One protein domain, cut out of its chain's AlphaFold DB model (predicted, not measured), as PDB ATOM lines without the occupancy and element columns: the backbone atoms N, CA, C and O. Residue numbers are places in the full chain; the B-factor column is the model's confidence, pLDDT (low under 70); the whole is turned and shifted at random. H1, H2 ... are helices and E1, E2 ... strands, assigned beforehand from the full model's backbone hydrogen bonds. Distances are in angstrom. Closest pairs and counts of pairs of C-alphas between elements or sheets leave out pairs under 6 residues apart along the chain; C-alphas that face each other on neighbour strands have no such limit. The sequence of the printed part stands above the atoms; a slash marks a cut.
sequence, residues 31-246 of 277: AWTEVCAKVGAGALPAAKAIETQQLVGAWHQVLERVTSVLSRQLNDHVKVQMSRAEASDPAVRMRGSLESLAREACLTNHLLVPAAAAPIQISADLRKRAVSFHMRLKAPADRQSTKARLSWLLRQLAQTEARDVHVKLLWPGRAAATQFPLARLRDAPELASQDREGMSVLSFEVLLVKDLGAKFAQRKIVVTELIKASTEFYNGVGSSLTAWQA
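Overview. This is residues 31 to 246 of the 277 residues of an uncharacterized protein of Alphaproteobacteria bacterium (UniProt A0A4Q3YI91). A long, twisted sheet of six strands is covered by helices over one face: long H9 runs along its strands, long H2 packs on H9 and E1, and the short H5 and H6 sit toward the E4 and E5 end. H1 and H4 pack on the first residues of H2. The printed part has 216 residues, with nine named helices and six named strands in the order H1 H2 H3 H4 E1 E2 E3 H5 E4 E5 H6 H7 E6 H8 H9. The sheet order is E1 E2 E3 E6 E4 E5, all antiparallel, and the class is mixed. The whole is compact, radius of gyration of the C-alphas 18.2 A, spanning 52 by 40 by 31 A.

Arrangement. H1, residues 31 to 40, touches the hub H2, residues 50 to 74, about perpendicular at 73 degrees; the C-alphas of Ala 31 and Glu 51 are closest, 5.0 A. H3, residues 84 to 88, touches H4, residues 90 to 104, only at the corner. H4 touches H2, closest C-alphas Val 56 and Ser 97, 6.6 A. E1 (106 to 112), E2 (120 to 125) and E3 (130 to 138) form a meander, successive antiparallel neighbours in two hairpins, with N 109 and O 122 at 3.0 A and N 123 and O 132 at 2.9 A. H5 (146 to 156) joins E3 to E4 (165 to 170) in a split strand-helix-strand unit, E6 (203 to 211) between them; H6 (182 to 187) and H7 (189 to 193) join E5 (178 to 181) to E6 likewise, E4 between; both crossovers are right-handed. Across the neighbours E3 and E6, N 133 and O 208 are within hydrogen-bond range at 2.9 A; across E4 and E6, N 168 and O 205 at 2.8 A; across the hairpin E4 and E5, N 167 and O 180 at 2.8 A. H8 (213 to 217) touches H1. H9 (219 to 238) is over E2, E3 and E6, height over the sheet 8.6 A, and touches H2 at a steep tilt of 40 degrees, the same way, closest C-alphas Val 66 and Ile 227, 5.4 A. H2, H5, H6 and H9 on one face make two layers. Every O i to N i+4 pair is within hydrogen-bond range in H1, H2, H3, H4 and H6; H5 has 6 of 7, H9 15 of 16, H7 and H8 0 of 1 each, with 2 of 2 O i to N i+3 pairs.

Along the chain. H1 begins at C-alpha 31 (147.564, 109.108, 119.448). H2 is 36.2 A long, H4 21.2 A, E3 25.8 A, E6 24.9 A and H9 26.7 A. H9 ends at C-alpha 238 (137.294, 108.983, 149.662).

Size, cuts and confidence. The C-alphas farthest apart, of Ile 50 and Gln 144, are 52.1 A apart. The printed part has no cut and no long link. Mean pLDDT of the printed part is 94.5; no printed residue is under 70.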
ATOM      1  N   ALA A  31     148.877 109.716 119.653       96.44
ATOM      2  CA  ALA A  31     147.564 109.108 119.448       96.44
ATOM      3  C   ALA A  31     146.455 109.699 120.341       96.44
ATOM      4  O   ALA A  31     145.300 109.740 119.933       96.44
ATOM      5  N   TRP A  32     146.778 110.209 121.538       97.25
ATOM      6  CA  TRP A  32     145.791 110.851 122.411       97.25
ATOM      7  C   TRP A  32     145.137 112.070 121.773       97.25
ATOM      8  O   TRP A  32     143.910 112.175 121.748       97.25
ATOM      9  N   THR A  33     145.946 112.980 121.233       97.00
ATOM     10  CA  THR A  33     145.443 114.200 120.597       97.00
ATOM     11  C   THR A  33     144.612 113.854 119.360       97.00
ATOM     12  O   THR A  33     143.528 114.406 119.178       97.00
ATOM     13  N   GLU A  34     145.078 112.898 118.556       95.56
ATOM     14  CA  GLU A  34     144.405 112.455 117.332       95.56
ATOM     15  C   GLU A  34     143.047 111.804 117.620       95.56
ATOM     16  O   GLU A  34     142.037 112.176 117.023       95.56
ATOM     17  N   VAL A  35     142.992 110.870 118.574       96.31
ATOM     18  CA  VAL A  35     141.744 110.193 118.948       96.31
ATOM     19  C   VAL A  35     140.761 111.181 119.580       96.31
ATOM     20  O   VAL A  35     139.579 111.149 119.244       96.31
ATOM     21  N   CYS A  36     141.222 112.118 120.418       96.81
ATOM     22  CA  CYS A  36     140.363 113.182 120.954       96.81
ATOM     23  C   CYS A  36     139.757 114.064 119.850       96.81
ATOM     24  O   CYS A  36     138.602 114.480 119.961       96.81
ATOM     25  N   ALA A  37     140.516 114.353 118.788       95.56
ATOM     26  CA  ALA A  37     140.019 115.107 117.640       95.56
ATOM     27  C   ALA A  37     138.959 114.311 116.859       95.56
ATOM     28  O   ALA A  37     137.881 114.843 116.594       95.56
ATOM     29  N   LYS A  38     139.216 113.024 116.575       95.19
ATOM     30  CA  LYS A  38     138.256 112.120 115.912       95.19
ATOM     31  C   LYS A  38     136.949 111.999 116.707       95.19
ATOM     32  O   LYS A  38     135.872 112.173 116.141       95.19
ATOM     33  N   VAL A  39     137.040 111.783 118.021       96.38
ATOM     34  CA  VAL A  39     135.869 111.707 118.914       96.38
ATOM     35  C   VAL A  39     135.122 113.033 118.981       96.38
ATOM     36  O   VAL A  39     133.894 113.044 118.932       96.38
ATOM     37  N   GLY A  40     135.839 114.158 119.024       93.81
ATOM     38  CA  GLY A  40     135.231 115.489 118.974       93.81
ATOM     39  C   GLY A  40     134.470 115.772 117.674       93.81
ATOM     40  O   GLY A  40     133.500 116.519 117.703       93.81
ATOM     41  N   ALA A  41     134.872 115.150 116.563       94.88
ATOM     42  CA  ALA A  41     134.165 115.204 115.283       94.88
ATOM     43  C   ALA A  41     132.988 114.207 115.182       94.88
ATOM     44  O   ALA A  41     132.348 114.118 114.139       94.88
ATOM     45  N   GLY A  42     132.698 113.448 116.247       92.75
ATOM     46  CA  GLY A  42     131.597 112.483 116.304       92.75
ATOM     47  C   GLY A  42     131.970 111.047 115.918       92.75
ATOM     48  O   GLY A  42     131.103 110.175 115.942       92.75
ATOM     49  N   ALA A  43     133.237 110.764 115.600       94.06
ATOM     50  CA  ALA A  43     133.680 109.415 115.255       94.06
ATOM     51  C   ALA A  43     134.014 108.582 116.503       94.06
ATOM     52  O   ALA A  43     134.617 109.068 117.457       94.06
ATOM     53  N   LEU A  44     133.678 107.291 116.489       93.69
ATOM     54  CA  LEU A  44     134.126 106.350 117.517       93.69
ATOM     55  C   LEU A  44     135.479 105.729 117.134       93.69
ATOM     56  O   LEU A  44     135.683 105.400 115.963       93.69
ATOM     57  N   PRO A  45     136.412 105.547 118.089       92.25
ATOM     58  CA  PRO A  45     137.677 104.889 117.805       92.25
ATOM     59  C   PRO A  45     137.448 103.404 117.508       92.25
ATOM     60  O   PRO A  45     136.706 102.718 118.209       92.25
ATOM     61  N   ALA A  46     138.113 102.880 116.481       93.88
ATOM     62  CA  ALA A  46     138.042 101.459 116.169       93.88
ATOM     63  C   ALA A  46     138.957 100.659 117.110       93.88
ATOM     64  O   ALA A  46     140.143 100.965 117.239       93.88
ATOM     65  N   ALA A  47     138.435  99.591 117.725       92.12
ATOM     66  CA  ALA A  47     139.171  98.772 118.700       92.12
ATOM     67  C   ALA A  47     140.465  98.143 118.140       92.12
ATOM     68  O   ALA A  47     141.421  97.924 118.878       92.12
ATOM     69  N   LYS A  48     140.502  97.856 116.832       92.25
ATOM     70  CA  LYS A  48     141.667  97.265 116.151       92.25
ATOM     71  C   LYS A  48     142.691  98.298 115.668       92.25
ATOM     72  O   LYS A  48     143.753  97.901 115.204       92.25
ATOM     73  N   ALA A  49     142.371  99.591 115.725       94.56
ATOM     74  CA  ALA A  49     143.270 100.630 115.241       94.56
ATOM     75  C   ALA A  49     144.483 100.781 116.171       94.56
ATOM     76  O   ALA A  49     144.356 100.687 117.397       94.56
ATOM     77  N   ILE A  50     145.655 101.024 115.582       95.00
ATOM     78  CA  ILE A  50     146.929 101.100 116.306       95.00
ATOM     79  C   ILE A  50     146.896 102.255 117.313       95.00
ATOM     80  O   ILE A  50     147.320 102.087 118.456       95.00
ATOM     81  N   GLU A  51     146.325 103.401 116.938       94.31
ATOM     82  CA  GLU A  51     146.184 104.552 117.829       94.31
ATOM     83  C   GLU A  51     145.340 104.230 119.073       94.31
ATOM     84  O   GLU A  51     145.668 104.664 120.177       94.31
ATOM     85  N   THR A  52     144.297 103.405 118.931       94.88
ATOM     86  CA  THR A  52     143.423 102.984 120.034       94.88
ATOM     87  C   THR A  52     144.172 102.054 120.993       94.88
ATOM     88  O   THR A  52     144.075 102.208 122.211       94.88
ATOM     89  N   GLN A  53     144.975 101.128 120.459       95.69
ATOM     90  CA  GLN A  53     145.838 100.235 121.246       95.69
ATOM     91  C   GLN A  53     146.902 101.005 122.027       95.69
ATOM     92  O   GLN A  53     147.084 100.768 123.223       95.69
ATOM     93  N   GLN A  54     147.548 101.981 121.387       95.62
ATOM     94  CA  GLN A  54     148.500 102.872 122.051       95.62
ATOM     95  C   GLN A  54     147.835 103.679 123.172       95.62
ATOM     96  O   GLN A  54     148.414 103.817 124.250       95.62
ATOM     97  N   LEU A  55     146.617 104.181 122.944       95.81
ATOM     98  CA  LEU A  55     145.851 104.935 123.937       95.81
ATOM     99  C   LEU A  55     145.566 104.103 125.191       95.81
ATOM    100  O   LEU A  55     145.779 104.575 126.305       95.81
ATOM    101  N   VAL A  56     145.105 102.863 125.011       96.62
ATOM    102  CA  VAL A  56     144.793 101.954 126.122       96.62
ATOM    103  C   VAL A  56     146.059 101.539 126.871       96.62
ATOM    104  O   VAL A  56     146.068 101.544 128.102       96.62
ATOM    105  N   GLY A  57     147.151 101.239 126.161       95.81
ATOM    106  CA  GLY A  57     148.435 100.936 126.800       95.81
ATOM    107  C   GLY A  57     148.974 102.110 127.623       95.81
ATOM    108  O   GLY A  57     149.473 101.921 128.733       95.81
ATOM    109  N   ALA A  58     148.833 103.335 127.116       96.69
ATOM    110  CA  ALA A  58     149.176 104.551 127.848       96.69
ATOM    111  C   ALA A  58     148.261 104.777 129.059       96.69
ATOM    112  O   ALA A  58     148.731 105.143 130.131       96.69
ATOM    113  N   TRP A  59     146.963 104.510 128.921       97.19
ATOM    114  CA  TRP A  59     146.013 104.595 130.024       97.19
ATOM    115  C   TRP A  59     146.382 103.662 131.181       97.19
ATOM    116  O   TRP A  59     146.381 104.096 132.329       97.19
ATOM    117  N   HIS A  60     146.775 102.414 130.903       95.75
ATOM    118  CA  HIS A  60     147.243 101.497 131.953       95.75
ATOM    119  C   HIS A  60     148.490 102.030 132.676       95.75
ATOM    120  O   HIS A  60     148.546 101.954 133.899       95.75
ATOM    121  N   GLN A  61     149.428 102.660 131.960       95.88
ATOM    122  CA  GLN A  61     150.591 103.317 132.577       95.88
ATOM    123  C   GLN A  61     150.191 104.512 133.457       95.88
ATOM    124  O   GLN A  61     150.739 104.696 134.545       95.88
ATOM    125  N   VAL A  62     149.197 105.306 133.041       96.81
ATOM    126  CA  VAL A  62     148.646 106.382 133.884       96.81
ATOM    127  C   VAL A  62     148.009 105.816 135.149       96.81
ATOM    128  O   VAL A  62     148.210 106.374 136.226       96.81
ATOM    129  N   LEU A  63     147.274 104.706 135.053       96.75
ATOM    130  CA  LEU A  63     146.684 104.062 136.226       96.75
ATOM    131  C   LEU A  63     147.756 103.596 137.213       96.75
ATOM    132  O   LEU A  63     147.630 103.883 138.399       96.75
ATOM    133  N   GLU A  64     148.823 102.948 136.737       95.69
ATOM    134  CA  GLU A  64     149.966 102.548 137.573       95.69
ATOM    135  C   GLU A  64     150.629 103.756 138.246       95.69
ATOM    136  O   GLU A  64     150.999 103.714 139.423       95.69
ATOM    137  N   ARG A  65     150.724 104.879 137.529       95.56
ATOM    138  CA  ARG A  65     151.231 106.131 138.088       95.56
ATOM    139  C   ARG A  65     150.308 106.694 139.170       95.56
ATOM    140  O   ARG A  65     150.799 107.083 140.230       95.56
ATOM    141  N   VAL A  66     148.998 106.729 138.931       97.12
ATOM    142  CA  VAL A  66     147.993 107.195 139.900       97.12
ATOM    143  C   VAL A  66     148.019 106.329 141.160       97.12
ATOM    144  O   VAL A  66     148.121 106.864 142.265       97.12
ATOM    145  N   THR A  67     148.000 105.001 141.022       97.25
ATOM    146  CA  THR A  67     148.039 104.093 142.177       97.25
ATOM    147  C   THR A  67     149.356 104.189 142.934       97.25
ATOM    148  O   THR A  67     149.338 104.170 144.162       97.25
ATOM    149  N   SER A  68     150.488 104.362 142.248       96.25
ATOM    150  CA  SER A  68     151.790 104.586 142.887       96.25
ATOM    151  C   SER A  68     151.819 105.891 143.693       96.25
ATOM    152  O   SER A  68     152.259 105.905 144.845       96.25
ATOM    153  N   VAL A  69     151.314 106.993 143.126       95.88
ATOM    154  CA  VAL A  69     151.236 108.285 143.826       95.88
ATOM    155  C   VAL A  69     150.346 108.177 145.062       95.88
ATOM    156  O   VAL A  69     150.795 108.551 146.145       95.88
ATOM    157  N   LEU A  70     149.138 107.626 144.918       96.44
ATOM    158  CA  LEU A  70     148.221 107.432 146.041       96.44
ATOM    159  C   LEU A  70     148.825 106.502 147.096       96.44
ATOM    160  O   LEU A  70     148.797 106.838 148.272       96.44
ATOM    161  N   SER A  71     149.453 105.394 146.700       97.06
ATOM    162  CA  SER A  71     150.052 104.456 147.660       97.06
ATOM    163  C   SER A  71     151.119 105.117 148.530       97.06
ATOM    164  O   SER A  71     151.144 104.934 149.744       97.06
ATOM    165  N   ARG A  72     151.972 105.956 147.924       96.44
ATOM    166  CA  ARG A  72     152.983 106.727 148.664       96.44
ATOM    167  C   ARG A  72     152.357 107.766 149.592       96.44
ATOM    168  O   ARG A  72     152.855 107.958 150.692       96.44
ATOM    169  N   GLN A  73     151.298 108.444 149.151       95.44
ATOM    170  CA  GLN A  73     150.610 109.456 149.960       95.44
ATOM    171  C   GLN A  73     149.860 108.842 151.148       95.44
ATOM    172  O   GLN A  73     149.812 109.453 152.212       95.44
ATOM    173  N   LEU A  74     149.287 107.650 150.967       94.31
ATOM    174  CA  LEU A  74     148.510 106.946 151.988       94.31
ATOM    175  C   LEU A  74     149.356 106.038 152.877       94.31
ATOM    176  O   LEU A  74     148.875 105.604 153.919       94.31
ATOM    177  N   ASN A  75     150.602 105.766 152.480       95.38
ATOM    178  CA  ASN A  75     151.453 104.756 153.098       95.38
ATOM    179  C   ASN A  75     150.767 103.372 153.156       95.38
ATOM    180  O   ASN A  75     150.896 102.645 154.138       95.38
ATOM    181  N   ASP A  76     150.018 103.029 152.102       94.62
ATOM    182  CA  ASP A  76     149.287 101.765 151.962       94.62
ATOM    183  C   ASP A  76     149.171 101.363 150.480       94.62
ATOM    184  O   ASP A  76     149.367 102.186 149.587       94.62
ATOM    185  N   HIS A  77     148.877 100.100 150.179       95.06
ATOM    186  CA  HIS A  77     148.912  99.569 148.819       95.06
ATOM    187  C   HIS A  77     147.596  99.784 148.059       95.06
ATOM    188  O   HIS A  77     146.659  98.984 148.138       95.06
ATOM    189  N   VAL A  78     147.552 100.844 147.252       97.31
ATOM    190  CA  VAL A  78     146.467 101.102 146.298       97.31
ATOM    191  C   VAL A  78     146.733 100.341 145.003       97.31
ATOM    192  O   VAL A  78     147.822 100.423 144.436       97.31
ATOM    193  N   LYS A  79     145.724  99.637 144.485       96.62
ATOM    194  CA  LYS A  79     145.840  98.863 143.237       96.62
ATOM    195  C   LYS A  79     144.648  99.063 142.315       96.62
ATOM    196  O   LYS A  79     143.554  99.385 142.763       96.62
ATOM    197  N   VAL A  80     144.839  98.830 141.022       97.19
ATOM    198  CA  VAL A  80     143.725  98.785 140.067       97.19
ATOM    199  C   VAL A  80     142.941  97.490 140.296       97.19
ATOM    200  O   VAL A  80     143.525  96.414 140.421       97.19
ATOM    201  N   GLN A  81     141.618  97.585 140.374       95.88
ATOM    202  CA  GLN A  81     140.729  96.433 140.427       95.88
ATOM    203  C   GLN A  81     140.794  95.682 139.097       95.88
ATOM    204  O   GLN A  81     140.580  96.268 138.036       95.88
ATOM    205  N   MET A  82     141.059  94.383 139.171       92.81
ATOM    206  CA  MET A  82     141.111  93.486 138.021       92.81
ATOM    207  C   MET A  82     140.399  92.183 138.380       92.81
ATOM    208  O   MET A  82     140.422  91.747 139.534       92.81
ATOM    209  N   SER A  83     139.766  91.558 137.394       92.19
ATOM    210  CA  SER A  83     139.320  90.172 137.494       92.19
ATOM    211  C   SER A  83     140.520  89.220 137.517       92.19
ATOM    212  O   SER A  83     141.635  89.571 137.124       92.19
ATOM    213  N   ARG A  84     140.292  87.973 137.945       90.94
ATOM    214  CA  ARG A  84     141.344  86.947 137.962       90.94
ATOM    215  C   ARG A  84     141.953  86.721 136.572       90.94
ATOM    216  O   ARG A  84     143.161  86.561 136.477       90.94
ATOM    217  N   ALA A  85     141.125  86.751 135.524       91.81
ATOM    218  CA  ALA A  85     141.560  86.563 134.142       91.81
ATOM    219  C   ALA A  85     142.437  87.723 133.642       91.81
ATOM    220  O   ALA A  85     143.474  87.492 133.027       91.81
ATOM    221  N   GLU A  86     142.064  88.967 133.951       90.75
ATOM    222  CA  GLU A  86     142.849  90.155 133.579       90.75
ATOM    223  C   GLU A  86     144.183  90.236 134.324       90.75
ATOM    224  O   GLU A  86     145.159  90.748 133.781       90.75
ATOM    225  N   ALA A  87     144.231  89.738 135.564       89.81
ATOM    226  CA  ALA A  87     145.464  89.667 136.340       89.81
ATOM    227  C   ALA A  87     146.437  88.607 135.793       89.81
ATOM    228  O   ALA A  87     147.648  88.805 135.866       89.81
ATOM    229  N   SER A  88     145.924  87.496 135.253       91.25
ATOM    230  CA  SER A  88     146.750  86.444 134.648       91.25
ATOM    231  C   SER A  88     147.174  86.742 133.210       91.25
ATOM    232  O   SER A  88     148.248  86.310 132.806       91.25
ATOM    233  N   ASP A  89     146.345  87.451 132.438       91.31
ATOM    234  CA  ASP A  89     146.591  87.726 131.021       91.31
ATOM    235  C   ASP A  89     146.397  89.221 130.685       91.31
ATOM    236  O   ASP A  89     145.260  89.707 130.567       91.31
ATOM    237  N   PRO A  90     147.497  89.967 130.457       89.44
ATOM    238  CA  PRO A  90     147.441  91.362 130.029       89.44
ATOM    239  C   PRO A  90     146.679  91.587 128.714       89.44
ATOM    240  O   PRO A  90     146.117  92.668 128.513       89.44
ATOM    241  N   ALA A  91     146.620  90.594 127.819       91.69
ATOM    242  CA  ALA A  91     145.902  90.704 126.553       91.69
ATOM    243  C   ALA A  91     144.380  90.733 126.760       91.69
ATOM    244  O   ALA A  91     143.679  91.448 126.037       91.69
ATOM    245  N   VAL A  92     143.861  90.023 127.769       92.44
ATOM    246  CA  VAL A  92     142.441  90.088 128.162       92.44
ATOM    247  C   VAL A  92     142.101  91.488 128.664       92.44
ATOM    248  O   VAL A  92     141.133  92.095 128.200       92.44
ATOM    249  N   ARG A  93     142.948  92.046 129.538       91.19
ATOM    250  CA  ARG A  93     142.794  93.411 130.066       91.19
ATOM    251  C   ARG A  93     142.801  94.464 128.957       91.19
ATOM    252  O   ARG A  93     141.976  95.382 128.951       91.19
ATOM    253  N   MET A  94     143.734  94.332 128.013       93.44
ATOM    254  CA  MET A  94     143.835  95.201 126.841       93.44
ATOM    255  C   MET A  94     142.553  95.135 126.004       93.44
ATOM    256  O   MET A  94     141.955  96.168 125.713       93.44
ATOM    257  N   ARG A  95     142.083  93.927 125.678       94.12
ATOM    258  CA  ARG A  95     140.886  93.714 124.856       94.12
ATOM    259  C   ARG A  95     139.629  94.335 125.469       94.12
ATOM    260  O   ARG A  95     138.955  95.099 124.788       94.12
ATOM    261  N   GLY A  96     139.361  94.093 126.755       92.69
ATOM    262  CA  GLY A  96     138.184  94.661 127.427       92.69
ATOM    263  C   GLY A  96     138.210  96.195 127.493       92.69
ATOM    264  O   GLY A  96     137.184  96.858 127.315       92.69
ATOM    265  N   SER A  97     139.402  96.774 127.672       93.81
ATOM    266  CA  SER A  97     139.595  98.229 127.657       93.81
ATOM    267  C   SER A  97     139.380  98.820 126.254       93.81
ATOM    268  O   SER A  97     138.756  99.872 126.121       93.81
ATOM    269  N   LEU A  98     139.841  98.131 125.202       96.19
ATOM    270  CA  LEU A  98     139.633  98.531 123.806       96.19
ATOM    271  C   LEU A  98     138.161  98.494 123.402       96.19
ATOM    272  O   LEU A  98     137.678  99.432 122.773       96.19
ATOM    273  N   GLU A  99     137.445  97.434 123.773       94.50
ATOM    274  CA  GLU A  99     136.016  97.288 123.481       94.50
ATOM    275  C   GLU A  99     135.191  98.379 124.170       94.50
ATOM    276  O   GLU A  99     134.317  98.989 123.551       94.50
ATOM    277  N   SER A 100     135.511  98.676 125.433       93.25
ATOM    278  CA  SER A 100     134.846  99.734 126.199       93.25
ATOM    279  C   SER A 100     135.116 101.118 125.601       93.25
ATOM    280  O   SER A 100     134.181 101.889 125.383       93.25
ATOM    281  N   LEU A 101     136.370 101.405 125.234       95.69
ATOM    282  CA  LEU A 101     136.742 102.656 124.573       95.69
ATOM    283  C   LEU A 101     136.060 102.813 123.206       95.69
ATOM    284  O   LEU A 101     135.570 103.895 122.894       95.69
ATOM    285  N   ALA A 102     135.998 101.752 122.402       95.50
ATOM    286  CA  ALA A 102     135.354 101.787 121.091       95.50
ATOM    287  C   ALA A 102     133.837 102.010 121.188       95.50
ATOM    288  O   ALA A 102     133.260 102.697 120.347       95.50
ATOM    289  N   ARG A 103     133.188 101.464 122.224       95.25
ATOM    290  CA  ARG A 103     131.740 101.599 122.440       95.25
ATOM    291  C   ARG A 103     131.354 102.956 123.028       95.25
ATOM    292  O   ARG A 103     130.392 103.580 122.582       95.25
ATOM    293  N   GLU A 104     132.074 103.398 124.052       95.00
ATOM    294  CA  GLU A 104     131.651 104.519 124.900       95.00
ATOM    295  C   GLU A 104     132.470 105.791 124.669       95.00
ATOM    296  O   GLU A 104     132.048 106.865 125.095       95.00
ATOM    297  N   ALA A 105     133.614 105.691 123.979       96.75
ATOM    298  CA  ALA A 105     134.633 106.740 123.916       96.75
ATOM    299  C   ALA A 105     135.034 107.238 125.319       96.75
ATOM    300  O   ALA A 105     135.284 108.421 125.542       96.75
ATOM    301  N   CYS A 106     135.083 106.307 126.273       96.81
ATOM    302  CA  CYS A 106     135.414 106.560 127.665       96.81
ATOM    303  C   CYS A 106     136.336 105.452 128.178       96.81
ATOM    304  O   CYS A 106     136.066 104.266 127.993       96.81
ATOM    305  N   LEU A 107     137.431 105.845 128.822       96.94
ATOM    306  CA  LEU A 107     138.313 104.937 129.550       96.94
ATOM    307  C   LEU A 107     137.865 104.911 131.004       96.94
ATOM    308  O   LEU A 107     137.751 105.974 131.608       96.94
ATOM    309  N   THR A 108     137.610 103.730 131.568       97.12
ATOM    310  CA  THR A 108     137.123 103.592 132.948       97.12
ATOM    311  C   THR A 108     137.771 102.405 133.643       97.12
ATOM    312  O   THR A 108     137.778 101.298 133.111       97.12
ATOM    313  N   ASN A 109     138.257 102.616 134.867       97.56
ATOM    314  CA  ASN A 109     138.772 101.567 135.745       97.56
ATOM    315  C   ASN A 109     138.391 101.854 137.199       97.56
ATOM    316  O   ASN A 109     137.949 102.950 137.531       97.56
ATOM    317  N   HIS A 110     138.574 100.871 138.074       97.75
ATOM    318  CA  HIS A 110     138.343 101.027 139.508       97.75
ATOM    319  C   HIS A 110     139.664 100.898 140.260       97.75
ATOM    320  O   HIS A 110     140.499 100.067 139.913       97.75
ATOM    321  N   LEU A 111     139.853 101.717 141.287       97.94
ATOM    322  CA  LEU A 111     140.991 101.696 142.192       97.94
ATOM    323  C   LEU A 111     140.522 101.145 143.539       97.94
ATOM    324  O   LEU A 111     139.544 101.618 144.120       97.94
ATOM    325  N   LEU A 112     141.230 100.139 144.034       97.50
ATOM    326  CA  LEU A 112     141.048  99.560 145.353       97.50
ATOM    327  C   LEU A 112     141.988 100.275 146.311       97.50
ATOM    328  O   LEU A 112     143.202 100.068 146.263       97.50
ATOM    329  N   VAL A 113     141.410 101.112 147.167       96.19
ATOM    330  CA  VAL A 113     142.116 101.702 148.300       96.19
ATOM    331  C   VAL A 113     141.803 100.866 149.545       96.19
ATOM    332  O   VAL A 113     140.623 100.611 149.810       96.19
ATOM    333  N   PRO A 114     142.816 100.412 150.297       93.75
ATOM    334  CA  PRO A 114     142.602  99.664 151.532       93.75
ATOM    335  C   PRO A 114     141.700 100.415 152.517       93.75
ATOM    336  O   PRO A 114     141.778 101.634 152.644       93.75
ATOM    337  N   ALA A 115     140.806  99.675 153.180       90.19
ATOM    338  CA  ALA A 115     139.834 100.182 154.157       90.19
ATOM    339  C   ALA A 115     138.877 101.298 153.672       90.19
ATOM    340  O   ALA A 115     138.085 101.804 154.468       90.19
ATOM    341  N   ALA A 116     138.884 101.664 152.387       94.00
ATOM    342  CA  ALA A 116     137.941 102.635 151.845       94.00
ATOM    343  C   ALA A 116     136.516 102.064 151.779       94.00
ATOM    344  O   ALA A 116     136.302 100.861 151.616       94.00
ATOM    345  N   ALA A 117     135.520 102.950 151.859       94.50
ATOM    346  CA  ALA A 117     134.113 102.561 151.878       94.50
ATOM    347  C   ALA A 117     133.631 101.849 150.599       94.50
ATOM    348  O   ALA A 117     132.687 101.060 150.647       94.50
ATOM    349  N   ALA A 118     134.252 102.140 149.457       96.12
ATOM    350  CA  ALA A 118     134.026 101.461 148.188       96.12
ATOM    351  C   ALA A 118     135.223 101.699 147.243       96.12
ATOM    352  O   ALA A 118     136.040 102.585 147.503       96.12
ATOM    353  N   PRO A 119     135.343 100.937 146.140       97.31
ATOM    354  CA  PRO A 119     136.315 101.235 145.093       97.31
ATOM    355  C   PRO A 119     136.079 102.620 144.480       97.31
ATOM    356  O   PRO A 119     134.934 103.037 144.288       97.31
ATOM    357  N   ILE A 120     137.165 103.303 144.121       98.00
ATOM    358  CA  ILE A 120     137.116 104.590 143.421       98.00
ATOM    359  C   ILE A 120     137.124 104.316 141.923       98.00
ATOM    360  O   ILE A 120     138.118 103.836 141.387       98.00
ATOM    361  N   GLN A 121     136.041 104.633 141.229       98.06
ATOM    362  CA  GLN A 121     136.017 104.587 139.773       98.06
ATOM    363  C   GLN A 121     136.735 105.821 139.223       98.06
ATOM    364  O   GLN A 121     136.348 106.944 139.528       98.06
ATOM    365  N   ILE A 122     137.754 105.617 138.397       98.25
ATOM    366  CA  ILE A 122     138.460 106.654 137.643       98.25
ATOM    367  C   ILE A 122     138.055 106.556 136.177       98.25
ATOM    368  O   ILE A 122     137.978 105.460 135.619       98.25
ATOM    369  N   SER A 123     137.800 107.699 135.546       98.06
ATOM    370  CA  SER A 123     137.406 107.739 134.141       98.06
ATOM    371  C   SER A 123     137.931 108.962 133.398       98.06
ATOM    372  O   SER A 123     138.036 110.052 133.965       98.06
ATOM    373  N   ALA A 124     138.228 108.770 132.116       98.06
ATOM    374  CA  ALA A 124     138.519 109.821 131.153       98.06
ATOM    375  C   ALA A 124     137.533 109.698 129.982       98.06
ATOM    376  O   ALA A 124     137.620 108.765 129.182       98.06
ATOM    377  N   ASP A 125     136.584 110.630 129.904       97.50
ATOM    378  CA  ASP A 125     135.524 110.658 128.896       97.50
ATOM    379  C   ASP A 125     135.952 111.573 127.742       97.50
ATOM    380  O   ASP A 125     136.044 112.795 127.900       97.50
ATOM    381  N   LEU A 126     136.234 110.981 126.577       97.06
ATOM    382  CA  LEU A 126     136.732 111.710 125.411       97.06
ATOM    383  C   LEU A 126     135.628 112.537 124.742       97.06
ATOM    384  O   LEU A 126     135.930 113.557 124.123       97.06
ATOM    385  N   ARG A 127     134.355 112.135 124.879       94.94
ATOM    386  CA  ARG A 127     133.210 112.885 124.337       94.94
ATOM    387  C   ARG A 127     132.971 114.145 125.148       94.94
ATOM    388  O   ARG A 127     132.832 115.224 124.582       94.94
ATOM    389  N   LYS A 128     132.958 114.007 126.476       95.38
ATOM    390  CA  LYS A 128     132.767 115.135 127.398       95.38
ATOM    391  C   LYS A 128     134.038 115.950 127.626       95.38
ATOM    392  O   LYS A 128     133.950 117.018 128.212       95.38
ATOM    393  N   ARG A 129     135.204 115.456 127.190       97.25
ATOM    394  CA  ARG A 129     136.528 116.057 127.449       97.25
ATOM    395  C   ARG A 129     136.760 116.328 128.938       97.25
ATOM    396  O   ARG A 129     137.305 117.360 129.335       97.25
ATOM    397  N   ALA A 130     136.351 115.365 129.757       97.62
ATOM    398  CA  ALA A 130     136.352 115.478 131.204       97.62
ATOM    399  C   ALA A 130     137.012 114.261 131.849       97.62
ATOM    400  O   ALA A 130     136.912 113.133 131.359       97.62
ATOM    401  N   VAL A 131     137.661 114.498 132.984       98.00
ATOM    402  CA  VAL A 131     138.114 113.432 133.881       98.00
ATOM    403  C   VAL A 131     137.173 113.381 135.071       98.00
ATOM    404  O   VAL A 131     136.733 114.419 135.570       98.00
ATOM    405  N   SER A 132     136.819 112.179 135.514       97.88
ATOM    406  CA  SER A 132     135.897 112.045 136.634       97.88
ATOM    407  C   SER A 132     136.194 110.867 137.541       97.88
ATOM    408  O   SER A 132     136.667 109.815 137.097       97.88
ATOM    409  N   PHE A 133     135.905 111.086 138.818       98.25
ATOM    410  CA  PHE A 133     136.107 110.149 139.909       98.25
ATOM    411  C   PHE A 133     134.785 109.908 140.610       98.25
ATOM    412  O   PHE A 133     134.064 110.862 140.899       98.25
ATOM    413  N   HIS A 134     134.480 108.647 140.892       97.06
ATOM    414  CA  HIS A 134     133.194 108.260 141.461       97.06
ATOM    415  C   HIS A 134     133.389 107.263 142.588       97.06
ATOM    416  O   HIS A 134     134.248 106.386 142.513       97.06
ATOM    417  N   MET A 135     132.556 107.359 143.619       97.56
ATOM    418  CA  MET A 135     132.464 106.331 144.647       97.56
ATOM    419  C   MET A 135     131.001 106.043 144.965       97.56
ATOM    420  O   MET A 135     130.220 106.953 145.258       97.56
ATOM    421  N   ARG A 136     130.619 104.764 144.882       97.19
ATOM    422  CA  ARG A 136     129.236 104.313 145.066       97.19
ATOM    423  C   ARG A 136     129.045 103.675 146.436       97.19
ATOM    424  O   ARG A 136     129.736 102.725 146.783       97.19
ATOM    425  N   LEU A 137     128.049 104.148 147.179       96.00
ATOM    426  CA  LEU A 137     127.706 103.681 148.519       96.00
ATOM    427  C   LEU A 137     126.267 103.191 148.588       96.00
ATOM    428  O   LEU A 137     125.350 103.825 148.066       96.00
ATOM    429  N   LYS A 138     126.046 102.088 149.302       95.44
ATOM    430  CA  LYS A 138     124.693 101.685 149.695       95.44
ATOM    431  C   LYS A 138     124.148 102.685 150.710       95.44
ATOM    432  O   LYS A 138     124.862 103.097 151.623       95.44
ATOM    433  N   ALA A 139     122.890 103.075 150.539       94.12
ATOM    434  CA  ALA A 139     122.234 103.931 151.506       94.12
ATOM    435  C   ALA A 139     121.885 103.130 152.780       94.12
ATOM    436  O   ALA A 139     121.630 101.927 152.686       94.12
ATOM    437  N   PRO A 140     121.838 103.775 153.959       93.62
ATOM    438  CA  PRO A 140     121.476 103.110 155.208       93.62
ATOM    439  C   PRO A 140     120.088 102.462 155.159       93.62
ATOM    440  O   PRO A 140     119.088 103.162 154.968       93.62
ATOM    441  N   ALA A 141     120.014 101.139 155.347       89.75
ATOM    442  CA  ALA A 141     118.744 100.408 155.293       89.75
ATOM    443  C   ALA A 141     117.898 100.582 156.566       89.75
ATOM    444  O   ALA A 141     116.684 100.423 156.521       89.75
ATOM    445  N   ASP A 142     118.517 100.978 157.682       89.44
ATOM    446  CA  ASP A 142     117.841 101.327 158.939       89.44
ATOM    447  C   ASP A 142     117.064 102.653 158.856       89.44
ATOM    448  O   ASP A 142     116.309 103.000 159.763       89.44
ATOM    449  N   ARG A 143     117.227 103.406 157.763       87.88
ATOM    450  CA  ARG A 143     116.542 104.677 157.521       87.88
ATOM    451  C   ARG A 143     115.498 104.501 156.432       87.88
ATOM    452  O   ARG A 143     115.824 104.060 155.329       87.88
ATOM    453  N   GLN A 144     114.261 104.900 156.716       84.62
ATOM    454  CA  GLN A 144     113.156 104.733 155.769       84.62
ATOM    455  C   GLN A 144     113.062 105.866 154.736       84.62
ATOM    456  O   GLN A 144     112.818 105.602 153.563       84.62
ATOM    457  N   SER A 145     113.309 107.121 155.130       90.38
ATOM    458  CA  SER A 145     113.145 108.270 154.228       90.38
ATOM    459  C   SER A 145     114.422 108.633 153.464       90.38
ATOM    460  O   SER A 145     115.540 108.550 153.988       90.38
ATOM    461  N   THR A 146     114.257 109.128 152.232       91.38
ATOM    462  CA  THR A 146     115.361 109.684 151.428       91.38
ATOM    463  C   THR A 146     116.054 110.833 152.152       91.38
ATOM    464  O   THR A 146     117.281 110.869 152.190       91.38
ATOM    465  N   LYS A 147     115.300 111.710 152.828       91.94
ATOM    466  CA  LYS A 147     115.854 112.800 153.647       91.94
ATOM    467  C   LYS A 147     116.808 112.283 154.730       91.94
ATOM    468  O   LYS A 147     117.907 112.813 154.894       91.94
ATOM    469  N   ALA A 148     116.438 111.217 155.443       92.94
ATOM    470  CA  ALA A 148     117.289 110.627 156.477       92.94
ATOM    471  C   ALA A 148     118.537 109.941 155.892       92.94
ATOM    472  O   ALA A 148     119.624 110.050 156.472       92.94
ATOM    473  N   ARG A 149     118.400 109.258 154.746       95.19
ATOM    474  CA  ARG A 149     119.521 108.647 154.007       95.19
ATOM    475  C   ARG A 149     120.475 109.703 153.444       95.19
ATOM    476  O   ARG A 149     121.682 109.534 153.552       95.19
ATOM    477  N   LEU A 150     119.965 110.816 152.923       95.50
ATOM    478  CA  LEU A 150     120.786 111.917 152.422       95.50
ATOM    479  C   LEU A 150     121.504 112.647 153.562       95.50
ATOM    480  O   LEU A 150     122.701 112.888 153.474       95.50
ATOM    481  N   SER A 151     120.816 112.926 154.675       95.50
ATOM    482  CA  SER A 151     121.441 113.547 155.851       95.50
ATOM    483  C   SER A 151     122.611 112.715 156.399       95.50
ATOM    484  O   SER A 151     123.585 113.279 156.889       95.50
ATOM    485  N   TRP A 152     122.558 111.379 156.297       95.94
ATOM    486  CA  TRP A 152     123.699 110.506 156.618       95.94
ATOM    487  C   TRP A 152     124.927 110.802 155.752       95.94
ATOM    488  O   TRP A 152     126.038 110.902 156.268       95.94
ATOM    489  N   LEU A 153     124.719 110.921 154.440       96.75
ATOM    490  CA  LEU A 153     125.785 111.168 153.479       96.75
ATOM    491  C   LEU A 153     126.356 112.578 153.655       96.75
ATOM    492  O   LEU A 153     127.567 112.745 153.744       96.75
ATOM    493  N   LEU A 154     125.491 113.589 153.768       96.44
ATOM    494  CA  LEU A 154     125.910 114.987 153.902       96.44
ATOM    495  C   LEU A 154     126.742 115.239 155.165       96.44
ATOM    496  O   LEU A 154     127.654 116.057 155.126       96.44
ATOM    497  N   ARG A 155     126.480 114.514 156.263       96.44
ATOM    498  CA  ARG A 155     127.311 114.587 157.479       96.44
ATOM    499  C   ARG A 155     128.735 114.095 157.243       96.44
ATOM    500  O   ARG A 155     129.665 114.706 157.752       96.44
ATOM    501  N   GLN A 156     128.901 113.018 156.479       96.12
ATOM    502  CA  GLN A 156     130.227 112.505 156.119       96.12
ATOM    503  C   GLN A 156     130.952 113.478 155.196       96.12
ATOM    504  O   GLN A 156     132.134 113.739 155.365       96.12
ATOM    505  N   LEU A 157     130.219 114.085 154.266       96.12
ATOM    506  CA  LEU A 157     130.765 115.056 153.328       96.12
ATOM    507  C   LEU A 157     130.815 116.480 153.891       96.12
ATOM    508  O   LEU A 157     130.935 117.404 153.105       96.12
ATOM    509  N   ALA A 158     130.690 116.730 155.198       94.25
ATOM    510  CA  ALA A 158     130.542 118.099 155.713       94.25
ATOM    511  C   ALA A 158     131.750 119.008 155.401       94.25
ATOM    512  O   ALA A 158     131.570 120.193 155.130       94.25
ATOM    513  N   GLN A 159     132.962 118.442 155.396       92.75
ATOM    514  CA  GLN A 159     134.222 119.163 155.153       92.75
ATOM    515  C   GLN A 159     134.710 119.080 153.698       92.75
ATOM    516  O   GLN A 159     135.721 119.681 153.347       92.75
ATOM    517  N   THR A 160     134.002 118.346 152.836       94.12
ATOM    518  CA  THR A 160     134.351 118.214 151.419       94.12
ATOM    519  C   THR A 160     134.211 119.562 150.707       94.12
ATOM    520  O   THR A 160     133.209 120.266 150.889       94.12
ATOM    521  N   GLU A 161     135.162 119.930 149.850       93.69
ATOM    522  CA  GLU A 161     134.969 121.069 148.948       93.69
ATOM    523  C   GLU A 161     133.828 120.746 147.971       93.69
ATOM    524  O   GLU A 161     133.852 119.732 147.283       93.69
ATOM    525  N   ALA A 162     132.791 121.585 147.927       91.94
ATOM    526  CA  ALA A 162     131.604 121.299 147.120       91.94
ATOM    527  C   ALA A 162     131.784 121.595 145.622       91.94
ATOM    528  O   ALA A 162     130.923 121.226 144.819       91.94
ATOM    529  N   ARG A 163     132.866 122.282 145.246       93.50
ATOM    530  CA  ARG A 163     133.159 122.646 143.862       93.50
ATOM    531  C   ARG A 163     133.355 121.383 143.026       93.50
ATOM    532  O   ARG A 163     134.098 120.495 143.418       93.50
ATOM    533  N   ASP A 164     132.689 121.317 141.876       94.12
ATOM    534  CA  ASP A 164     132.757 120.198 140.923       94.12
ATOM    535  C   ASP A 164     132.262 118.836 141.470       94.12
ATOM    536  O   ASP A 164     132.237 117.842 140.734       94.12
ATOM    537  N   VAL A 165     131.814 118.781 142.732       97.12
ATOM    538  CA  VAL A 165     131.294 117.574 143.378       97.12
ATOM    539  C   VAL A 165     129.780 117.496 143.227       97.12
ATOM    540  O   VAL A 165     129.038 118.430 143.543       97.12
ATOM    541  N   HIS A 166     129.313 116.338 142.787       97.50
ATOM    542  CA  HIS A 166     127.911 116.021 142.583       97.50
ATOM    543  C   HIS A 166     127.537 114.769 143.368       97.50
ATOM    544  O   HIS A 166     128.358 113.882 143.601       97.50
ATOM    545  N   VAL A 167     126.270 114.683 143.757       97.50
ATOM    546  CA  VAL A 167     125.687 113.490 144.363       97.50
ATOM    547  C   VAL A 167     124.573 113.007 143.457       97.50
ATOM    548  O   VAL A 167     123.627 113.738 143.156       97.50
ATOM    549  N   LYS A 168     124.687 111.756 143.036       97.06
ATOM    550  CA  LYS A 168     123.687 111.058 142.247       97.06
ATOM    551  C   LYS A 168     122.959 110.049 143.122       97.06
ATOM    552  O   LYS A 168     123.566 109.235 143.817       97.06
ATOM    553  N   LEU A 169     121.636 110.137 143.107       96.12
ATOM    554  CA  LEU A 169     120.728 109.288 143.854       96.12
ATOM    555  C   LEU A 169     120.227 108.186 142.926       96.12
ATOM    556  O   LEU A 169     119.640 108.448 141.874       96.12
ATOM    557  N   LEU A 170     120.482 106.944 143.325       95.31
ATOM    558  CA  LEU A 170     120.081 105.754 142.590       95.31
ATOM    559  C   LEU A 170     118.823 105.176 143.239       95.31
ATOM    560  O   LEU A 170     118.843 104.701 144.380       95.31
ATOM    561  N   TRP A 171     117.727 105.253 142.495       94.56
ATOM    562  CA  TRP A 171     116.387 104.884 142.934       94.56
ATOM    563  C   TRP A 171     116.088 103.399 142.681       94.56
ATOM    564  O   TRP A 171     116.729 102.779 141.829       94.56
ATOM    565  N   PRO A 172     115.138 102.802 143.420       91.81
ATOM    566  CA  PRO A 172     114.694 101.434 143.178       91.81
ATOM    567  C   PRO A 172     113.972 101.276 141.833       91.81
ATOM    568  O   PRO A 172     113.383 102.215 141.296       91.81
ATOM    569  N   GLY A 173     113.981 100.045 141.315       88.06
ATOM    570  CA  GLY A 173     113.293  99.684 140.077       88.06
ATOM    571  C   GLY A 173     113.940 100.300 138.834       88.06
ATOM    572  O   GLY A 173     115.160 100.316 138.700       88.06
ATOM    573  N   ARG A 174     113.105 100.782 137.905       85.81
ATOM    574  CA  ARG A 174     113.533 101.414 136.639       85.81
ATOM    575  C   ARG A 174     113.539 102.945 136.697       85.81
ATOM    576  O   ARG A 174     113.629 103.600 135.662       85.81
ATOM    577  N   ALA A 175     113.404 103.526 137.886       89.31
ATOM    578  CA  ALA A 175     113.396 104.971 138.044       89.31
ATOM    579  C   ALA A 175     114.756 105.576 137.667       89.31
ATOM    580  O   ALA A 175     115.801 105.140 138.148       89.31
ATOM    581  N   ALA A 176     114.729 106.606 136.816       91.38
ATOM    582  CA  ALA A 176     115.932 107.319 136.405       91.38
ATOM    583  C   ALA A 176     116.669 107.917 137.613       91.38
ATOM    584  O   ALA A 176     116.049 108.492 138.510       91.38
ATOM    585  N   ALA A 177     117.996 107.804 137.620       94.00
ATOM    586  CA  ALA A 177     118.826 108.442 138.631       94.00
ATOM    587  C   ALA A 177     118.655 109.968 138.594       94.00
ATOM    588  O   ALA A 177     118.526 110.554 137.520       94.00
ATOM    589  N   THR A 178     118.692 110.608 139.758       95.00
ATOM    590  CA  THR A 178     118.705 112.076 139.872       95.00
ATOM    591  C   THR A 178     120.083 112.529 140.335       95.00
ATOM    592  O   THR A 178     120.741 111.815 141.087       95.00
ATOM    593  N   GLN A 179     120.548 113.691 139.884       95.75
ATOM    594  CA  GLN A 179     121.882 114.199 140.206       95.75
ATOM    595  C   GLN A 179     121.807 115.673 140.581       95.75
ATOM    596  O   GLN A 179     121.170 116.456 139.883       95.75
ATOM    597  N   PHE A 180     122.508 116.047 141.650       96.44
ATOM    598  CA  PHE A 180     122.550 117.421 142.138       96.44
ATOM    599  C   PHE A 180     123.974 117.813 142.557       96.44
ATOM    600  O   PHE A 180     124.719 116.956 143.043       96.44
ATOM    601  N   PRO A 181     124.371 119.089 142.412       97.06
ATOM    602  CA  PRO A 181     125.605 119.594 143.006       97.06
ATOM    603  C   PRO A 181     125.590 119.444 144.533       97.06
ATOM    604  O   PRO A 181     124.563 119.689 145.171       97.06
ATOM    605  N   LEU A 182     126.736 119.111 145.133       96.94
ATOM    606  CA  LEU A 182     126.847 118.932 146.585       96.94
ATOM    607  C   LEU A 182     126.459 120.203 147.353       96.94
ATOM    608  O   LEU A 182     125.772 120.110 148.367       96.94
ATOM    609  N   ALA A 183     126.841 121.381 146.849       96.50
ATOM    610  CA  ALA A 183     126.478 122.666 147.449       96.50
ATOM    611  C   ALA A 183     124.953 122.825 147.568       96.50
ATOM    612  O   ALA A 183     124.436 123.085 148.648       96.50
ATOM    613  N   ARG A 184     124.220 122.537 146.483       96.12
ATOM    614  CA  ARG A 184     122.755 122.650 146.454       96.12
ATOM    615  C   ARG A 184     122.075 121.709 147.443       96.12
ATOM    616  O   ARG A 184     121.119 122.112 148.090       96.12
ATOM    617  N   LEU A 185     122.575 120.481 147.587       95.56
ATOM    618  CA  LEU A 185     122.021 119.526 148.554       95.56
ATOM    619  C   LEU A 185     122.326 119.887 150.009       95.56
ATOM    620  O   LEU A 185     121.597 119.439 150.890       95.56
ATOM    621  N   ARG A 186     123.395 120.645 150.280       95.12
ATOM    622  CA  ARG A 186     123.669 121.170 151.626       95.12
ATOM    623  C   ARG A 186     122.710 122.296 151.989       95.12
ATOM    624  O   ARG A 186     122.223 122.306 153.114       95.12
ATOM    625  N   ASP A 187     122.441 123.187 151.038       94.56
ATOM    626  CA  ASP A 187     121.566 124.343 151.245       94.56
ATOM    627  C   ASP A 187     120.090 123.928 151.331       94.56
ATOM    628  O   ASP A 187     119.364 124.396 152.203       94.56
ATOM    629  N   ALA A 188     119.664 123.020 150.447       93.75
ATOM    630  CA  ALA A 188     118.273 122.598 150.285       93.75
ATOM    631  C   ALA A 188     118.165 121.065 150.100       93.75
ATOM    632  O   ALA A 188     118.006 120.569 148.977       93.75
ATOM    633  N   PRO A 189     118.283 120.263 151.181       91.81
ATOM    634  CA  PRO A 189     118.261 118.799 151.102       91.81
ATOM    635  C   PRO A 189     116.944 118.201 150.575       91.81
ATOM    636  O   PRO A 189     116.933 117.081 150.063       91.81
ATOM    637  N   GLU A 190     115.826 118.908 150.724       89.75
ATOM    638  CA  GLU A 190     114.486 118.501 150.283       89.75
ATOM    639  C   GLU A 190     114.359 118.339 148.764       89.75
ATOM    640  O   GLU A 190     113.580 117.496 148.311       89.75
ATOM    641  N   LEU A 191     115.195 119.040 147.987       90.50
ATOM    642  CA  LEU A 191     115.255 118.920 146.525       90.50
ATOM    643  C   LEU A 191     115.504 117.478 146.069       90.50
ATOM    644  O   LEU A 191     115.051 117.059 145.009       90.50
ATOM    645  N   ALA A 192     116.200 116.684 146.885       87.75
ATOM    646  CA  ALA A 192     116.542 115.311 146.548       87.75
ATOM    647  C   ALA A 192     115.332 114.370 146.431       87.75
ATOM    648  O   ALA A 192     115.468 113.302 145.834       87.75
ATOM    649  N   SER A 193     114.184 114.721 147.015       84.94
ATOM    650  CA  SER A 193     112.978 113.882 147.018       84.94
ATOM    651  C   SER A 193     111.729 114.570 146.467       84.94
ATOM    652  O   SER A 193     110.669 113.955 146.506       84.94
ATOM    653  N   GLN A 194     111.845 115.799 145.955       81.25
ATOM    654  CA  GLN A 194     110.702 116.617 145.532       81.25
ATOM    655  C   GLN A 194     109.826 115.921 144.475       81.25
ATOM    656  O   GLN A 194     108.612 115.898 144.617       81.25
ATOM    657  N   ASP A 195     110.440 115.250 143.496       81.12
ATOM    658  CA  ASP A 195     109.718 114.558 142.415       81.12
ATOM    659  C   ASP A 195     109.630 113.033 142.628       81.12
ATOM    660  O   ASP A 195     109.470 112.256 141.683       81.12
ATOM    661  N   ARG A 196     109.865 112.559 143.861       82.19
ATOM    662  CA  ARG A 196     110.085 111.134 144.178       82.19
ATOM    663  C   ARG A 196     109.351 110.703 145.449       82.19
ATOM    664  O   ARG A 196     109.903 109.972 146.277       82.19
ATOM    665  N   GLU A 197     108.113 111.161 145.610       76.31
ATOM    666  CA  GLU A 197     107.267 110.791 146.745       76.31
ATOM    667  C   GLU A 197     107.077 109.268 146.846       76.31
ATOM    668  O   GLU A 197     107.011 108.550 145.849       76.31
ATOM    669  N   GLY A 198     107.073 108.747 148.077       80.69
ATOM    670  CA  GLY A 198     106.955 107.310 148.352       80.69
ATOM    671  C   GLY A 198     108.192 106.463 148.016       80.69
ATOM    672  O   GLY A 198     108.234 105.285 148.370       80.69
ATOM    673  N   MET A 199     109.230 107.030 147.388       87.31
ATOM    674  CA  MET A 199     110.458 106.305 147.049       87.31
ATOM    675  C   MET A 199     111.585 106.560 148.057       87.31
ATOM    676  O   MET A 199     111.800 107.676 148.536       87.31
ATOM    677  N   SER A 200     112.379 105.518 148.325       90.38
ATOM    678  CA  SER A 200     113.598 105.621 149.132       90.38
ATOM    679  C   SER A 200     114.840 105.302 148.298       90.38
ATOM    680  O   SER A 200     114.923 104.259 147.652       90.38
ATOM    681  N   VAL A 201     115.825 106.202 148.305       93.94
ATOM    682  CA  VAL A 201     117.086 106.035 147.557       93.94
ATOM    683  C   VAL A 201     117.853 104.785 148.006       93.94
ATOM    684  O   VAL A 201     118.116 104.623 149.194       93.94
ATOM    685  N   LEU A 202     118.239 103.897 147.086       94.25
ATOM    686  CA  LEU A 202     118.934 102.641 147.418       94.25
ATOM    687  C   LEU A 202     120.440 102.822 147.592       94.25
ATOM    688  O   LEU A 202     121.075 102.170 148.422       94.25
ATOM    689  N   SER A 203     121.032 103.674 146.762       95.88
ATOM    690  CA  SER A 203     122.464 103.942 146.794       95.88
ATOM    691  C   SER A 203     122.756 105.363 146.347       95.88
ATOM    692  O   SER A 203     121.995 105.962 145.589       95.88
ATOM    693  N   PHE A 204     123.870 105.885 146.836       97.25
ATOM    694  CA  PHE A 204     124.425 107.158 146.424       97.25
ATOM    695  C   PHE A 204     125.668 106.908 145.585       97.25
ATOM    696  O   PHE A 204     126.413 105.960 145.823       97.25
ATOM    697  N   GLU A 205     125.904 107.778 144.624       97.44
ATOM    698  CA  GLU A 205     127.159 107.879 143.899       97.44
ATOM    699  C   GLU A 205     127.652 109.313 144.102       97.44
ATOM    700  O   GLU A 205     126.899 110.261 143.880       97.44
ATOM    701  N   VAL A 206     128.866 109.474 144.625       97.81
ATOM    702  CA  VAL A 206     129.507 110.784 144.804       97.81
ATOM    703  C   VAL A 206     130.533 110.940 143.698       97.81
ATOM    704  O   VAL A 206     131.392 110.073 143.547       97.81
ATOM    705  N   LEU A 207     130.416 112.017 142.925       96.69
ATOM    706  CA  LEU A 207     131.137 112.238 141.677       96.69
ATOM    707  C   LEU A 207     131.937 113.531 141.785       96.69
ATOM    708  O   LEU A 207     131.372 114.560 142.140       96.69
ATOM    709  N   LEU A 208     133.212 113.508 141.418       97.75
ATOM    710  CA  LEU A 208     133.989 114.701 141.090       97.75
ATOM    711  C   LEU A 208     134.205 114.714 139.582       97.75
ATOM    712  O   LEU A 208     134.747 113.754 139.034       97.75
ATOM    713  N   VAL A 209     133.791 115.789 138.913       96.75
ATOM    714  CA  VAL A 209     133.911 115.922 137.454       96.75
ATOM    715  C   VAL A 209     134.717 117.170 137.125       96.75
ATOM    716  O   VAL A 209     134.264 118.280 137.374       96.75
ATOM    717  N   LYS A 210     135.899 116.998 136.534       96.81
ATOM    718  CA  LYS A 210     136.721 118.106 136.041       96.81
ATOM    719  C   LYS A 210     136.581 118.185 134.525       96.81
ATOM    720  O   LYS A 210     137.145 117.361 133.801       96.81
ATOM    721  N   ASP A 211     135.823 119.171 134.057       96.25
ATOM    722  CA  ASP A 211     135.784 119.529 132.640       96.25
ATOM    723  C   ASP A 211     137.078 120.266 132.270       96.25
ATOM    724  O   ASP A 211     137.423 121.295 132.859       96.25
ATOM    725  N   LEU A 212     137.824 119.706 131.318       96.88
ATOM    726  CA  LEU A 212     139.098 120.254 130.866       96.88
ATOM    727  C   LEU A 212     138.973 120.959 129.507       96.88
ATOM    728  O   LEU A 212     139.930 121.606 129.067       96.88
ATOM    729  N   GLY A 213     137.833 120.844 128.819       96.38
ATOM    730  CA  GLY A 213     137.623 121.397 127.484       96.38
ATOM    731  C   GLY A 213     138.778 121.070 126.530       96.38
ATOM    732  O   GLY A 213     139.198 119.923 126.382       96.38
ATOM    733  N   ALA A 214     139.351 122.090 125.885       95.12
ATOM    734  CA  ALA A 214     140.486 121.915 124.972       95.12
ATOM    735  C   ALA A 214     141.761 121.379 125.656       95.12
ATOM    736  O   ALA A 214     142.578 120.725 125.004       95.12
ATOM    737  N   LYS A 215     141.937 121.609 126.967       96.88
ATOM    738  CA  LYS A 215     143.102 121.111 127.717       96.88
ATOM    739  C   LYS A 215     143.094 119.590 127.845       96.88
ATOM    740  O   LYS A 215     144.158 119.003 128.011       96.88
ATOM    741  N   PHE A 216     141.934 118.947 127.699       97.62
ATOM    742  CA  PHE A 216     141.815 117.491 127.716       97.62
ATOM    743  C   PHE A 216     142.699 116.820 126.655       97.62
ATOM    744  O   PHE A 216     143.352 115.822 126.934       97.62
ATOM    745  N   ALA A 217     142.791 117.398 125.451       97.06
ATOM    746  CA  ALA A 217     143.611 116.862 124.362       97.06
ATOM    747  C   ALA A 217     145.124 117.118 124.544       97.06
ATOM    748  O   ALA A 217     145.940 116.603 123.770       97.06
ATOM    749  N   GLN A 218     145.519 117.903 125.556       97.44
ATOM    750  CA  GLN A 218     146.919 118.185 125.852       97.44
ATOM    751  C   GLN A 218     147.527 117.030 126.648       97.44
ATOM    752  O   GLN A 218     147.213 116.797 127.816       97.44
ATOM    753  N   ARG A 219     148.453 116.326 125.997       97.31
ATOM    754  CA  ARG A 219     148.995 115.033 126.437       97.31
ATOM    755  C   ARG A 219     149.592 115.025 127.850       97.31
ATOM    756  O   ARG A 219     149.482 114.016 128.534       97.31
ATOM    757  N   LYS A 220     150.219 116.124 128.282       96.62
ATOM    758  CA  LYS A 220     150.815 116.262 129.628       96.62
ATOM    759  C   LYS A 220     149.804 116.735 130.675       96.62
ATOM    760  O   LYS A 220     149.852 116.313 131.830       96.62
ATOM    761  N   ILE A 221     148.866 117.593 130.269       96.69
ATOM    762  CA  ILE A 221     147.856 118.143 131.177       96.69
ATOM    763  C   ILE A 221     146.900 117.052 131.637       96.69
ATOM    764  O   ILE A 221     146.660 116.960 132.832       96.69
ATOM    765  N   VAL A 222     146.417 116.183 130.744       97.19
ATOM    766  CA  VAL A 222     145.486 115.116 131.150       97.19
ATOM    767  C   VAL A 222     146.092 114.181 132.203       97.19
ATOM    768  O   VAL A 222     145.422 113.852 133.177       97.19
ATOM    769  N   VAL A 223     147.374 113.817 132.072       96.94
ATOM    770  CA  VAL A 223     148.080 112.984 133.065       96.94
ATOM    771  C   VAL A 223     148.193 113.725 134.397       96.94
ATOM    772  O   VAL A 223     147.880 113.171 135.449       96.94
ATOM    773  N   THR A 224     148.586 114.999 134.349       96.75
ATOM    774  CA  THR A 224     148.730 115.841 135.544       96.75
ATOM    775  C   THR A 224     147.396 116.024 136.270       96.75
ATOM    776  O   THR A 224     147.336 115.884 137.491       96.75
ATOM    777  N   GLU A 225     146.315 116.288 135.533       97.25
ATOM    778  CA  GLU A 225     144.972 116.465 136.088       97.25
ATOM    779  C   GLU A 225     144.403 115.156 136.640       97.25
ATOM    780  O   GLU A 225     143.814 115.182 137.714       97.25
ATOM    781  N   LEU A 226     144.633 113.999 136.004       97.50
ATOM    782  CA  LEU A 226     144.224 112.702 136.563       97.50
ATOM    783  C   LEU A 226     144.894 112.435 137.915       97.50
ATOM    784  O   LEU A 226     144.221 112.050 138.869       97.50
ATOM    785  N   ILE A 227     146.200 112.683 138.025       96.88
ATOM    786  CA  ILE A 227     146.935 112.492 139.280       96.88
ATOM    787  C   ILE A 227     146.422 113.470 140.341       96.88
ATOM    788  O   ILE A 227     146.047 113.051 141.436       96.88
ATOM    789  N   LYS A 228     146.344 114.763 140.015       96.50
ATOM    790  CA  LYS A 228     145.893 115.799 140.951       96.50
ATOM    791  C   LYS A 228     144.460 115.554 141.429       96.50
ATOM    792  O   LYS A 228     144.214 115.564 142.633       96.50
ATOM    793  N   ALA A 229     143.537 115.297 140.504       96.81
ATOM    794  CA  ALA A 229     142.136 115.050 140.816       96.81
ATOM    795  C   ALA A 229     141.933 113.734 141.586       96.81
ATOM    796  O   ALA A 229     141.026 113.661 142.409       96.81
ATOM    797  N   SER A 230     142.798 112.726 141.400       96.94
ATOM    798  CA  SER A 230     142.755 111.499 142.209       96.94
ATOM    799  C   SER A 230     143.070 111.764 143.685       96.94
ATOM    800  O   SER A 230     142.345 111.295 144.564       96.94
ATOM    801  N   THR A 231     144.093 112.581 143.964       96.12
ATOM    802  CA  THR A 231     144.440 113.011 145.326       96.12
ATOM    803  C   THR A 231     143.354 113.920 145.908       96.12
ATOM    804  O   THR A 231     142.957 113.739 147.056       96.12
ATOM    805  N   GLU A 232     142.841 114.874 145.124       96.06
ATOM    806  CA  GLU A 232     141.746 115.771 145.529       96.06
ATOM    807  C   GLU A 232     140.491 114.976 145.911       96.06
ATOM    808  O   GLU A 232     139.942 115.164 146.997       96.06
ATOM    809  N   PHE A 233     140.080 114.034 145.059       97.25
ATOM    810  CA  PHE A 233     138.912 113.197 145.302       97.25
ATOM    811  C   PHE A 233     139.088 112.311 146.532       97.25
ATOM    812  O   PHE A 233     138.188 112.231 147.366       97.25
ATOM    813  N   TYR A 234     140.242 111.657 146.682       96.31
ATOM    814  CA  TYR A 234     140.477 110.831 147.859       96.31
ATOM    815  C   TYR A 234     140.454 111.668 149.144       96.31
ATOM    816  O   TYR A 234     139.746 111.317 150.083       96.31
ATOM    817  N   ASN A 235     141.153 112.802 149.177       94.50
ATOM    818  CA  ASN A 235     141.229 113.640 150.374       94.50
ATOM    819  C   ASN A 235     139.882 114.265 150.747       94.50
ATOM    820  O   ASN A 235     139.563 114.334 151.931       94.50
ATOM    821  N   GLY A 236     139.106 114.721 149.760       92.69
ATOM    822  CA  GLY A 236     137.832 115.392 150.000       92.69
ATOM    823  C   GLY A 236     136.650 114.444 150.191       92.69
ATOM    824  O   GLY A 236     135.731 114.763 150.940       92.69
ATOM    825  N   VAL A 237     136.644 113.299 149.507       95.06
ATOM    826  CA  VAL A 237     135.499 112.376 149.441       95.06
ATOM    827  C   VAL A 237     135.886 110.993 149.956       95.06
ATOM    828  O   VAL A 237     135.268 110.498 150.897       95.06
ATOM    829  N   GLY A 238     136.911 110.371 149.369       92.44
ATOM    830  CA  GLY A 238     137.294 108.983 149.662       92.44
ATOM    831  C   GLY A 238     137.585 108.712 151.141       92.44
ATOM    832  O   GLY A 238     137.093 107.731 151.690       92.44
ATOM    833  N   SER A 239     138.328 109.611 151.786       93.12
ATOM    834  CA  SER A 239     138.740 109.539 153.194       93.12
ATOM    835  C   SER A 239     137.597 109.781 154.185       93.12
ATOM    836  O   SER A 239     137.657 109.332 155.327       93.12
ATOM    837  N   SER A 240     136.566 110.518 153.765       93.31
ATOM    838  CA  SER A 240     135.473 110.970 154.637       93.31
ATOM    839  C   SER A 240     134.280 110.016 154.624       93.31
ATOM    840  O   SER A 240     133.436 110.040 155.521       93.31
ATOM    841  N   LEU A 241     134.186 109.183 153.591       94.75
ATOM    842  CA  LEU A 241     133.089 108.253 153.399       94.75
ATOM    843  C   LEU A 241     133.331 106.935 154.142       94.75
ATOM    844  O   LEU A 241     134.413 106.361 154.118       94.75
ATOM    845  N   THR A 242     132.273 106.425 154.765       92.69
ATOM    846  CA  THR A 242     132.217 105.154 155.490       92.69
ATOM    847  C   THR A 242     131.105 104.288 154.904       92.69
ATOM    848  O   THR A 242     129.984 104.753 154.681       92.69
ATOM    849  N   ALA A 243     131.395 103.011 154.653       92.75
ATOM    850  CA  ALA A 243     130.392 102.078 154.157       92.75
ATOM    851  C   ALA A 243     129.333 101.830 155.234       92.75
ATOM    852  O   ALA A 243     129.663 101.567 156.391       92.75
ATOM    853  N   TRP A 244     128.054 101.880 154.861       92.00
ATOM    854  CA  TRP A 244     127.008 101.477 155.791       92.00
ATOM    855  C   TRP A 244     127.094  99.972 156.071       92.00
ATOM    856  O   TRP A 244     127.197  99.163 155.146       92.00
ATOM    857  N   GLN A 245     127.009  99.617 157.350       88.00
ATOM    858  CA  GLN A 245     126.993  98.241 157.832       88.00
ATOM    859  C   GLN A 245     125.726  98.016 158.660       88.00
ATOM    860  O   GLN A 245     125.351  98.855 159.484       88.00
ATOM    861  N   ALA A 246     125.055  96.886 158.431       85.81
ATOM    862  CA  ALA A 246     123.894  96.501 159.221       85.81
ATOM    863  C   ALA A 246     124.313  96.236 160.672       85.81
ATOM    864  O   ALA A 246     125.367  95.651 160.927       85.81
TER     865      ALA A 246